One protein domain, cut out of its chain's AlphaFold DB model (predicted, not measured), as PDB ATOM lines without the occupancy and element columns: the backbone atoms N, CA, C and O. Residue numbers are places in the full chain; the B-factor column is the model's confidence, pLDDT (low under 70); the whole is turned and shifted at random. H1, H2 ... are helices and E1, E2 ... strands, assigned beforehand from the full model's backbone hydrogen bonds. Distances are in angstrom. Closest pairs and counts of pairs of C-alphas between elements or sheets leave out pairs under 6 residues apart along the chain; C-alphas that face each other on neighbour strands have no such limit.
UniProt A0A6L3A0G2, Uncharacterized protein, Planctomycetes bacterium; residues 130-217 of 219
ATOM      1  N   THR A 130     167.060 138.502 154.912       90.38
ATOM      2  CA  THR A 130     166.976 137.323 155.778       90.38
ATOM      3  C   THR A 130     166.437 137.722 157.150       90.38
ATOM      4  O   THR A 130     166.560 138.873 157.566       90.38
ATOM      5  N   GLU A 131     165.846 136.774 157.878       91.25
ATOM      6  CA  GLU A 131     165.343 137.031 159.234       91.25
ATOM      7  C   GLU A 131     166.468 137.468 160.188       91.25
ATOM      8  O   GLU A 131     166.284 138.384 160.990       91.25
ATOM      9  N   GLU A 132     167.663 136.882 160.052       91.00
ATOM     10  CA  GLU A 132     168.844 137.268 160.834       91.00
ATOM     11  C   GLU A 132     169.266 138.713 160.548       91.00
ATOM     12  O   GLU A 132     169.515 139.480 161.477       91.00
ATOM     13  N   GLU A 133     169.307 139.116 159.276       92.38
ATOM     14  CA  GLU A 133     169.654 140.489 158.901       92.38
ATOM     15  C   GLU A 133     168.583 141.492 159.348       92.38
ATOM     16  O   GLU A 133     168.918 142.582 159.806       92.38
ATOM     17  N   ALA A 134     167.305 141.117 159.258       91.38
ATOM     18  CA  ALA A 134     166.181 141.965 159.647       91.38
ATOM     19  C   ALA A 134     166.066 142.167 161.168       91.38
ATOM     20  O   ALA A 134     165.619 143.226 161.609       91.38
ATOM     21  N   SER A 135     166.447 141.163 161.964       92.00
ATOM     22  CA  SER A 135     166.371 141.193 163.435       92.00
ATOM     23  C   SER A 135     167.632 141.744 164.111       92.00
ATOM     24  O   SER A 135     167.613 142.031 165.309       92.00
ATOM     25  N   SER A 136     168.719 141.927 163.360       92.00
ATOM     26  CA  SER A 136     170.010 142.384 163.881       92.00
ATOM     27  C   SER A 136     170.238 143.886 163.699       92.00
ATOM     28  O   SER A 136     169.649 144.549 162.847       92.00
ATOM     29  N   ASN A 137     171.183 144.439 164.464       95.06
ATOM     30  CA  ASN A 137     171.682 145.789 164.220       95.06
ATOM     31  C   ASN A 137     172.613 145.793 162.991       95.06
ATOM     32  O   ASN A 137     173.697 145.206 163.023       95.06
ATOM     33  N   LEU A 138     172.211 146.485 161.917       93.81
ATOM     34  CA  LEU A 138     172.966 146.526 160.657       93.81
ATOM     35  C   LEU A 138     174.395 147.070 160.822       93.81
ATOM     36  O   LEU A 138     175.305 146.587 160.153       93.81
ATOM     37  N   SER A 139     174.617 148.033 161.722       94.38
ATOM     38  CA  SER A 139     175.954 148.582 161.992       94.38
ATOM     39  C   SER A 139     176.847 147.585 162.731       94.38
ATOM     40  O   SER A 139     178.054 147.528 162.486       94.38
ATOM     41  N   ASP A 140     176.273 146.759 163.609       94.31
ATOM     42  CA  ASP A 140     177.016 145.667 164.235       94.31
ATOM     43  C   ASP A 140     177.357 144.570 163.230       94.31
ATOM     44  O   ASP A 140     178.505 144.121 163.203       94.31
ATOM     45  N   LEU A 141     176.410 144.193 162.363       94.38
ATOM     46  CA  LEU A 141     176.661 143.242 161.278       94.38
ATOM     47  C   LEU A 141     177.772 143.736 160.349       94.38
ATOM     48  O   LEU A 141     178.733 143.008 160.109       94.38
ATOM     49  N   GLU A 142     177.694 144.984 159.884       94.88
ATOM     50  CA  GLU A 142     178.730 145.621 159.068       94.88
ATOM     51  C   GLU A 142     180.108 145.517 159.741       94.88
ATOM     52  O   GLU A 142     181.084 145.058 159.136       94.88
ATOM     53  N   ARG A 143     180.196 145.893 161.023       93.88
ATOM     54  CA  ARG A 143     181.438 145.859 161.804       93.88
ATOM     55  C   ARG A 143     181.978 144.439 161.977       93.88
ATOM     56  O   ARG A 143     183.188 144.232 161.868       93.88
ATOM     57  N   ILE A 144     181.115 143.467 162.270       94.00
ATOM     58  CA  ILE A 144     181.495 142.062 162.469       94.00
ATOM     59  C   ILE A 144     181.998 141.455 161.158       94.00
ATOM     60  O   ILE A 144     183.061 140.835 161.146       94.00
ATOM     61  N   LEU A 145     181.283 141.661 160.053       93.94
ATOM     62  CA  LEU A 145     181.655 141.104 158.751       93.94
ATOM     63  C   LEU A 145     182.962 141.710 158.235       93.94
ATOM     64  O   LEU A 145     183.836 140.974 157.782       93.94
ATOM     65  N   ASN A 146     183.168 143.021 158.402       92.31
ATOM     66  CA  ASN A 146     184.450 143.659 158.089       92.31
ATOM     67  C   ASN A 146     185.621 143.064 158.893       92.31
ATOM     68  O   ASN A 146     186.726 142.937 158.364       92.31
ATOM     69  N   LYS A 147     185.399 142.674 160.158       91.62
ATOM     70  CA  LYS A 147     186.425 142.022 160.994       91.62
ATOM     71  C   LYS A 147     186.690 140.568 160.601       91.62
ATOM     72  O   LYS A 147     187.818 140.112 160.747       91.62
ATOM     73  N   ARG A 148     185.665 139.842 160.152       92.19
ATOM     74  CA  ARG A 148     185.728 138.398 159.856       92.19
ATOM     75  C   ARG A 148     186.011 138.075 158.389       92.19
ATOM     76  O   ARG A 148     186.040 136.905 158.029       92.19
ATOM     77  N   MET A 149     186.168 139.081 157.535       90.31
ATOM     78  CA  MET A 149     186.397 138.908 156.102       90.31
ATOM     79  C   MET A 149     187.656 138.069 155.826       90.31
ATOM     80  O   MET A 149     188.745 138.432 156.264       90.31
ATOM     81  N   GLN A 150     187.512 136.991 155.051       88.69
ATOM     82  CA  GLN A 150     188.610 136.086 154.678       88.69
ATOM     83  C   GLN A 150     188.989 136.179 153.190       88.69
ATOM     84  O   GLN A 150     189.886 135.486 152.717       88.69
ATOM     85  N   CYS A 151     188.301 137.022 152.417       83.06
ATOM     86  CA  CYS A 151     188.511 137.115 150.977       83.06
ATOM     87  C   CYS A 151     189.923 137.628 150.618       83.06
ATOM     88  O   CYS A 151     190.325 138.729 150.992       83.06
ATOM     89  N   PHE A 152     190.643 136.862 149.796       80.81
ATOM     90  CA  PHE A 152     191.971 137.184 149.244       80.81
ATOM     91  C   PHE A 152     191.960 138.377 148.272       80.81
ATOM     92  O   PHE A 152     193.014 138.942 147.995       80.81
ATOM     93  N   ALA A 153     190.793 138.795 147.764       76.19
ATOM     94  CA  ALA A 153     190.668 139.975 146.902       76.19
ATOM     95  C   ALA A 153     190.912 141.307 147.649       76.19
ATOM     96  O   ALA A 153     190.773 142.375 147.054       76.19
ATOM     97  N   GLY A 154     191.264 141.251 148.940       71.44
ATOM     98  CA  GLY A 154     191.554 142.393 149.801       71.44
ATOM     99  C   GLY A 154     190.420 142.710 150.776       71.44
ATOM    100  O   GLY A 154     189.361 142.078 150.767       71.44
ATOM    101  N   LYS A 155     190.645 143.722 151.627       67.75
ATOM    102  CA  LYS A 155     189.625 144.256 152.545       67.75
ATOM    103  C   LYS A 155     188.562 145.003 151.744       67.75
ATOM    104  O   LYS A 155     188.621 146.218 151.578       67.75
ATOM    105  N   ASN A 156     187.601 144.255 151.227       70.25
ATOM    106  CA  ASN A 156     186.410 144.812 150.615       70.25
ATOM    107  C   ASN A 156     185.517 145.311 151.756       70.25
ATOM    108  O   ASN A 156     185.056 144.514 152.570       70.25
ATOM    109  N   GLN A 157     185.360 146.632 151.856       84.19
ATOM    110  CA  GLN A 157     184.592 147.253 152.931       84.19
ATOM    111  C   GLN A 157     183.126 146.853 152.777       84.19
ATOM    112  O   GLN A 157     182.493 147.192 151.777       84.19
ATOM    113  N   VAL A 158     182.618 146.091 153.740       92.94
ATOM    114  CA  VAL A 158     181.182 145.862 153.908       92.94
ATOM    115  C   VAL A 158     180.568 147.182 154.355       92.94
ATOM    116  O   VAL A 158     181.161 147.873 155.183       92.94
ATOM    117  N   TYR A 159     179.418 147.540 153.795       93.75
ATOM    118  CA  TYR A 159     178.724 148.794 154.074       93.75
ATOM    119  C   TYR A 159     177.207 148.590 154.068       93.75
ATOM    120  O   TYR A 159     176.696 147.612 153.521       93.75
ATOM    121  N   ILE A 160     176.471 149.534 154.653       93.25
ATOM    122  CA  ILE A 160     175.007 149.554 154.588       93.25
ATOM    123  C   ILE A 160     174.576 150.293 153.320       93.25
ATOM    124  O   ILE A 160     174.899 151.463 153.118       93.25
ATOM    125  N   GLN A 161     173.828 149.610 152.460       89.94
ATOM    126  CA  GLN A 161     173.298 150.153 151.220       89.94
ATOM    127  C   GLN A 161     171.791 150.350 151.308       89.94
ATOM    128  O   GLN A 161     171.053 149.457 151.709       89.94
ATOM    129  N   SER A 162     171.320 151.500 150.840       86.75
ATOM    130  CA  SER A 162     169.925 151.690 150.450       86.75
ATOM    131  C   SER A 162     169.882 152.368 149.087       86.75
ATOM    132  O   SER A 162     170.781 153.135 148.732       86.75
ATOM    133  N   PHE A 163     168.859 152.054 148.302       80.56
ATOM    134  CA  PHE A 163     168.627 152.669 147.003       80.56
ATOM    135  C   PHE A 163     167.495 153.673 147.110       80.56
ATOM    136  O   PHE A 163     166.442 153.381 147.683       80.56
ATOM    137  N   ILE A 164     167.688 154.847 146.514       77.88
ATOM    138  CA  ILE A 164     166.579 155.764 146.264       77.88
ATOM    139  C   ILE A 164     165.827 155.216 145.055       77.88
ATOM    140  O   ILE A 164     166.304 155.292 143.920       77.88
ATOM    141  N   LEU A 165     164.659 154.647 145.326       77.75
ATOM    142  CA  LEU A 165     163.760 154.112 144.321       77.75
ATOM    143  C   LEU A 165     162.892 155.228 143.737       77.75
ATOM    144  O   LEU A 165     162.707 156.312 144.310       77.75
ATOM    145  N   GLY A 166     162.287 154.915 142.595       71.81
ATOM    146  CA  GLY A 166     161.282 155.759 141.983       71.81
ATOM    147  C   GLY A 166     160.167 156.135 142.964       71.81
ATOM    148  O   GLY A 166     159.717 155.322 143.773       71.81
ATOM    149  N   GLY A 167     159.695 157.379 142.909       73.94
ATOM    150  CA  GLY A 167     158.615 157.807 143.799       73.94
ATOM    151  C   GLY A 167     159.101 158.193 145.203       73.94
ATOM    152  O   GLY A 167     158.287 158.439 146.096       73.94
ATOM    153  N   GLY A 168     160.418 158.302 145.403       71.25
ATOM    154  CA  GLY A 168     161.015 158.704 146.677       71.25
ATOM    155  C   GLY A 168     160.776 157.700 147.791       71.25
ATOM    156  O   GLY A 168     160.830 158.061 148.964       71.25
ATOM    157  N   LYS A 169     160.480 156.462 147.404       77.75
ATOM    158  CA  LYS A 169     160.629 155.307 148.266       77.75
ATOM    159  C   LYS A 169     162.124 155.024 148.372       77.75
ATOM    160  O   LYS A 169     162.860 155.206 147.407       77.75
ATOM    161  N   THR A 170     162.573 154.584 149.529       80.31
ATOM    162  CA  THR A 170     163.904 153.998 149.684       80.31
ATOM    163  C   THR A 170     163.741 152.492 149.776       80.31
ATOM    164  O   THR A 170     162.747 152.016 150.328       80.31
ATOM    165  N   SER A 171     164.683 151.731 149.225       82.69
ATOM    166  CA  SER A 171     164.741 150.303 149.525       82.69
ATOM    167  C   SER A 171     164.983 150.111 151.021       82.69
ATOM    168  O   SER A 171     165.572 150.978 151.677       82.69
ATOM    169  N   THR A 172     164.578 148.960 151.556       86.44
ATOM    170  CA  THR A 172     165.035 148.534 152.880       86.44
ATOM    171  C   THR A 172     166.569 148.551 152.889       86.44
ATOM    172  O   THR A 172     167.165 148.047 151.928       86.44
ATOM    173  N   PRO A 173     167.220 149.172 153.891       90.56
ATOM    174  CA  PRO A 173     168.670 149.138 154.011       90.56
ATOM    175  C   PRO A 173     169.171 147.700 154.159       90.56
ATOM    176  O   PRO A 173     168.553 146.899 154.859       90.56
ATOM    177  N   ARG A 174     170.277 147.381 153.493       92.62
ATOM    178  CA  ARG A 174     170.880 146.046 153.461       92.62
ATOM    179  C   ARG A 174     172.373 146.123 153.697       92.62
ATOM    180  O   ARG A 174     173.019 147.073 153.257       92.62
ATOM    181  N   VAL A 175     172.929 145.105 154.334       94.62
ATOM    182  CA  VAL A 175     174.373 144.907 154.394       94.62
ATOM    183  C   VAL A 175     174.846 144.411 153.032       94.62
ATOM    184  O   VAL A 175     174.362 143.402 152.515       94.62
ATOM    185  N   ALA A 176     175.790 145.138 152.445       94.44
ATOM    186  CA  ALA A 176     176.277 144.886 151.102       94.44
ATOM    187  C   ALA A 176     177.799 145.022 151.000       94.44
ATOM    188  O   ALA A 176     178.476 145.613 151.842       94.44
ATOM    189  N   LEU A 177     178.335 144.463 149.923       92.94
ATOM    190  CA  LEU A 177     179.741 144.480 149.566       92.94
ATOM    191  C   LEU A 177     179.877 144.672 148.054       92.94
ATOM    192  O   LEU A 177     179.300 143.914 147.274       92.94
ATOM    193  N   LYS A 178     180.708 145.630 147.628       91.56
ATOM    194  CA  LYS A 178     181.113 145.789 146.219       91.56
ATOM    195  C   LYS A 178     182.347 144.945 145.954       91.56
ATOM    196  O   LYS A 178     183.469 145.396 146.170       91.56
ATOM    197  N   CYS A 179     182.156 143.725 145.469       92.00
ATOM    198  CA  CYS A 179     183.254 142.808 145.200       92.00
ATOM    199  C   CYS A 179     184.025 143.212 143.917       92.00
ATOM    200  O   CYS A 179     183.478 143.109 142.810       92.00
ATOM    201  N   PRO A 180     185.308 143.622 144.014       89.56
ATOM    202  CA  PRO A 180     186.112 143.994 142.849       89.56
ATOM    203  C   PRO A 180     186.413 142.790 141.954       89.56
ATOM    204  O   PRO A 180     186.497 142.926 140.735       89.56
ATOM    205  N   LEU A 181     186.508 141.599 142.544       90.94
ATOM    206  CA  LEU A 181     186.782 140.366 141.824       90.94
ATOM    207  C   LEU A 181     185.610 139.966 140.920       90.94
ATOM    208  O   LEU A 181     185.795 139.723 139.731       90.94
ATOM    209  N   ARG A 182     184.380 139.979 141.458       91.75
ATOM    210  CA  ARG A 182     183.156 139.745 140.673       91.75
ATOM    211  C   ARG A 182     183.070 140.728 139.506       91.75
ATOM    212  O   ARG A 182     182.849 140.306 138.373       91.75
ATOM    213  N   LYS A 183     183.361 142.012 139.756       89.06
ATOM    214  CA  LYS A 183     183.435 143.045 138.709       89.06
ATOM    215  C   LYS A 183     184.441 142.688 137.607       89.06
ATOM    216  O   LYS A 183     184.118 142.823 136.430       89.06
ATOM    217  N   GLN A 184     185.642 142.242 137.975       89.06
ATOM    218  CA  GLN A 184     186.705 141.880 137.031       89.06
ATOM    219  C   GLN A 184     186.314 140.701 136.128       89.06
ATOM    220  O   GLN A 184     186.667 140.690 134.951       89.06
ATOM    221  N   PHE A 185     185.560 139.731 136.652       89.50
ATOM    222  CA  PHE A 185     185.127 138.538 135.915       89.50
ATOM    223  C   PHE A 185     183.715 138.645 135.314       89.50
ATOM    224  O   PHE A 185     183.109 137.619 134.988       89.50
ATOM    225  N   GLY A 186     183.189 139.867 135.165       83.44
ATOM    226  CA  GLY A 186     181.902 140.127 134.511       83.44
ATOM    227  C   GLY A 186     180.679 139.619 135.280       83.44
ATOM    228  O   GLY A 186     179.624 139.421 134.687       83.44
ATOM    229  N   GLN A 187     180.812 139.378 136.584       87.31
ATOM    230  CA  GLN A 187     179.710 139.004 137.471       87.31
ATOM    231  C   GLN A 187     179.124 140.250 138.149       87.31
ATOM    232  O   GLN A 187     179.762 141.305 138.187       87.31
ATOM    233  N   ASN A 188     177.919 140.125 138.717       86.25
ATOM    234  CA  ASN A 188     177.328 141.198 139.514       86.25
ATOM    235  C   ASN A 188     178.251 141.519 140.708       86.25
ATOM    236  O   ASN A 188     178.522 140.614 141.498       86.25
ATOM    237  N   PRO A 189     178.777 142.752 140.833       89.62
ATOM    238  CA  PRO A 189     179.666 143.107 141.932       89.62
ATOM    239  C   PRO A 189     178.945 143.282 143.268       89.62
ATOM    240  O   PRO A 189     179.627 143.284 144.288       89.62
ATOM    241  N   ASP A 190     177.624 143.461 143.266       90.12
ATOM    242  CA  ASP A 190     176.838 143.653 144.481       90.12
ATOM    243  C   ASP A 190     176.580 142.302 145.156       90.12
ATOM    244  O   ASP A 190     175.961 141.405 144.581       90.12
ATOM    245  N   VAL A 191     177.109 142.158 146.370       92.31
ATOM    246  CA  VAL A 191     177.027 140.955 147.202       92.31
ATOM    247  C   VAL A 191     176.349 141.331 148.514       92.31
ATOM    248  O   VAL A 191     176.698 142.354 149.096       92.31
ATOM    249  N   TYR A 192     175.404 140.519 148.978       94.38
ATOM    250  CA  TYR A 192     174.578 140.815 150.151       94.38
ATOM    251  C   TYR A 192     174.913 139.925 151.343       94.38
ATOM    252  O   TYR A 192     175.681 138.966 151.221       94.38
ATOM    253  N   TYR A 193     174.354 140.293 152.494       94.81
ATOM    254  CA  TYR A 193     174.588 139.706 153.806       94.81
ATOM    255  C   TYR A 193     174.830 138.192 153.805       94.81
ATOM    256  O   TYR A 193     175.883 137.758 154.263       94.81
ATOM    257  N   GLU A 194     173.905 137.402 153.259       93.81
ATOM    258  CA  GLU A 194     173.975 135.941 153.258       93.81
ATOM    259  C   GLU A 194     175.250 135.422 152.581       93.81
ATOM    260  O   GLU A 194     175.997 134.634 153.157       93.81
ATOM    261  N   PHE A 195     175.586 135.954 151.408       93.75
ATOM    262  CA  PHE A 195     176.791 135.555 150.689       93.75
ATOM    263  C   PHE A 195     178.057 136.056 151.397       93.75
ATOM    264  O   PHE A 195     179.081 135.372 151.410       93.75
ATOM    265  N   ILE A 196     178.014 137.248 152.001       94.06
ATOM    266  CA  ILE A 196     179.155 137.771 152.762       94.06
ATOM    267  C   ILE A 196     179.425 136.867 153.971       94.06
ATOM    268  O   ILE A 196     180.561 136.435 154.159       94.06
ATOM    269  N   ARG A 197     178.389 136.558 154.757       94.00
ATOM    270  CA  ARG A 197     178.452 135.715 155.956       94.00
ATOM    271  C   ARG A 197     178.949 134.310 155.618       94.00
ATOM    272  O   ARG A 197     179.911 133.855 156.233       94.00
ATOM    273  N   ASP A 198     178.334 133.669 154.628       93.38
ATOM    274  CA  ASP A 198     178.544 132.243 154.356       93.38
ATOM    275  C   ASP A 198     179.800 131.986 153.518       93.38
ATOM    276  O   ASP A 198     180.541 131.037 153.772       93.38
ATOM    277  N   VAL A 199     180.086 132.856 152.546       93.75
ATOM    278  CA  VAL A 199     181.181 132.644 151.588       93.75
ATOM    279  C   VAL A 199     182.376 133.538 151.890       93.75
ATOM    280  O   VAL A 199     183.505 133.071 151.972       93.75
ATOM    281  N   CYS A 200     182.171 134.845 152.061       92.69
ATOM    282  CA  CYS A 200     183.305 135.767 152.198       92.69
ATOM    283  C   CYS A 200     183.956 135.732 153.594       92.69
ATOM    284  O   CYS A 200     185.164 135.959 153.707       92.69
ATOM    285  N   CYS A 201     183.174 135.459 154.640       91.75
ATOM    286  CA  CYS A 201     183.632 135.279 156.021       91.75
ATOM    287  C   CYS A 201     183.750 133.802 156.440       91.75
ATOM    288  O   CYS A 201     184.381 133.527 157.464       91.75
ATOM    289  N   GLY A 202     183.120 132.891 155.690       90.25
ATOM    290  CA  GLY A 202     183.159 131.446 155.895       90.25
ATOM    291  C   GLY A 202     184.230 130.795 155.030       90.25
ATOM    292  O   GLY A 202     185.401 130.824 155.393       90.25
ATOM    293  N   ASP A 203     183.827 130.230 153.891       91.44
ATOM    294  CA  ASP A 203     184.728 129.543 152.959       91.44
ATOM    295  C   ASP A 203     184.812 130.262 151.596       91.44
ATOM    296  O   ASP A 203     183.950 130.074 150.733       91.44
ATOM    297  N   PRO A 204     185.866 131.056 151.333       88.06
ATOM    298  CA  PRO A 204     186.017 131.734 150.052       88.06
ATOM    299  C   PRO A 204     186.164 130.786 148.855       88.06
ATOM    300  O   PRO A 204     185.921 131.236 147.734       88.06
ATOM    301  N   THR A 205     186.543 129.512 149.046       89.75
ATOM    302  CA  THR A 205     186.784 128.539 147.958       89.75
ATOM    303  C   THR A 205     185.532 128.242 147.133       89.75
ATOM    304  O   THR A 205     185.630 127.948 145.937       89.75
ATOM    305  N   VAL A 206     184.343 128.418 147.720       92.56
ATOM    306  CA  VAL A 206     183.064 128.244 147.015       92.56
ATOM    307  C   VAL A 206     182.649 129.478 146.201       92.56
ATOM    308  O   VAL A 206     181.700 129.415 145.426       92.56
ATOM    309  N   CYS A 207     183.360 130.603 146.325       92.50
ATOM    310  CA  CYS A 207     183.070 131.819 145.565       92.50
ATOM    311  C   CYS A 207     183.413 131.646 144.078       92.50
ATOM    312  O   CYS A 207     184.574 131.438 143.719       92.50
ATOM    313  N   GLU A 208     182.448 131.845 143.174       93.62
ATOM    314  CA  GLU A 208     182.676 131.631 141.738       93.62
ATOM    315  C   GLU A 208     183.711 132.613 141.170       93.62
ATOM    316  O   GLU A 208     184.502 132.267 140.288       93.62
ATOM    317  N   ALA A 209     183.725 133.849 141.677       91.81
ATOM    318  CA  ALA A 209     184.726 134.843 141.301       91.81
ATOM    319  C   ALA A 209     186.133 134.407 141.729       91.81
ATOM    320  O   ALA A 209     187.092 134.619 140.986       91.81
ATOM    321  N   TYR A 210     186.259 133.773 142.900       90.75
ATOM    322  CA  TYR A 210     187.538 133.245 143.363       90.75
ATOM    323  C   TYR A 210     188.009 132.065 142.539       90.75
ATOM    324  O   TYR A 210     189.160 132.041 142.122       90.75
ATOM    325  N   GLN A 211     187.125 131.122 142.238       92.44
ATOM    326  CA  GLN A 211     187.479 129.974 141.411       92.44
ATOM    327  C   GLN A 211     187.983 130.419 140.032       92.44
ATOM    328  O   GLN A 211     188.973 129.892 139.526       92.44
ATOM    329  N   LYS A 212     187.347 131.435 139.428       91.94
ATOM    330  CA  LYS A 212     187.830 132.050 138.179       91.94
ATOM    331  C   LYS A 212     189.180 132.743 138.348       91.94
ATOM    332  O   LYS A 212     190.018 132.644 137.454       91.94
ATOM    333  N   PHE A 213     189.393 133.424 139.473       90.31
ATOM    334  CA  PHE A 213     190.686 134.011 139.812       90.31
ATOM    335  C   PHE A 213     191.769 132.936 139.901       90.31
ATOM    336  O   PHE A 213     192.730 133.010 139.147       90.31
ATOM    337  N   GLN A 214     191.590 131.895 140.717       89.31
ATOM    338  CA  GLN A 214     192.564 130.806 140.849       89.31
ATOM    339  C   GLN A 214     192.897 130.172 139.497       89.31
ATOM    340  O   GLN A 214     194.064 130.116 139.126       89.31
ATOM    341  N   LYS A 215     191.883 129.810 138.698       90.31
ATOM    342  CA  LYS A 215     192.083 129.227 137.358       90.31
ATOM    343  C   LYS A 215     192.955 130.084 136.434       90.31
ATOM    344  O   LYS A 215     193.610 129.531 135.563       90.31
ATOM    345  N   ARG A 216     192.959 131.412 136.599       86.69
ATOM    346  CA  ARG A 216     193.780 132.333 135.799       86.69
ATOM    347  C   ARG A 216     195.241 132.407 136.254       86.69
ATOM    348  O   ARG A 216     196.079 132.761 135.439       86.69
ATOM    349  N   TYR A 217     195.530 132.149 137.528       78.81
ATOM    350  CA  TYR A 217     196.888 132.237 138.088       78.81
ATOM    351  C   TYR A 217     197.582 130.874 138.221       78.81
ATOM    352  O   TYR A 217     198.788 130.834 138.438       78.81
TER     353      TYR A 217
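What this domain is: This is residues 130 to 217 of the 219 residues of an uncharacterized protein of Planctomycetes bacterium (UniProt A0A6L3A0G2). A small antiparallel sheet of three short strands has two helices, H2 and H4, side by side over one of its faces, both running along the strands. A long hairpin loop, residues 162 to 173, reaches away at one end of the body, and at the other end H5 packs on the short helix H3 and extends the long axis. The printed part has 88 residues, with five named helices and three named strands in the order H1 H2 E1 E2 H3 E3 H4 H5; the sheet order is E1 E2 E3, and the class is mixed, helices and strands. The whole is compact, with a radius of gyration of the C-alphas of 13.8 A, yet elongated, spanning 45 by 28 by 20 A.

How they stand to each other: In the sheet, the inner strand E2, residues 174 to 178, is antiparallel to E1, residues 158 to 161, and the two form a hairpin; N 159 and O 176 are within hydrogen-bond range at 2.9 A. E2 is also antiparallel to E3, residues 190 to 192, with N 177 and O 191 at 2.8 A. H2, residues 138 to 148, is on the sheet at a height of 7.9 A, over E1; its closest C-alphas to E1 are those of Glu 142 and Val 158, 5.7 A apart. H4, residues 193 to 200, is on the same face at a height of 7.7 A, over E3; together with the sheet they make two layers, helices on one face of a sheet. H2 and H4 are close but not clearly touching, the closest C-alphas being those of Leu 145 and Arg 197 at 6.9 A; they run the same way at a shallow tilt of 2 degrees. H1, residues 131 to 135, is not on the sheet and is close to H4 but not clearly touching it, the closest C-alphas being those of Glu 133 and Tyr 193 at 7.1 A. H3, residues 180 to 184, is only just not on the sheet, with 4 pairs of C-alphas within 10 A. It touches H5, residues 208 to 217, where the C-alphas of Arg 182 and Ala 209 come closest at 5.2 A. H5 is apart from H4. In H1, H2, H3, H4 and H5 every O i to N i+4 pair is within hydrogen-bond range.

Where its parts are: E2 measures 12.5 A from first to last C-alpha and E1 9.4 A. H2 measures 15.2 A, H5 14.7 A and H4 9.7 A, while E3, H3 and H1 measure 6.7, 6.2 and 6.0 A. H1 begins at C-alpha 131 (165.343, 137.031, 159.234), E2 at C-alpha 174 (170.880, 146.046, 153.461), and H5 ends at C-alpha 217 (196.888, 132.237, 138.088).

The domain as a whole: The two C-alphas farthest apart, those of Gly 167 and Tyr 217, are 46.4 A apart. The printed part has no cut. The link from E1 to E2 is long, with 12 residues. Mean pLDDT of the printed part is 88.7, and residue 155 is under 70.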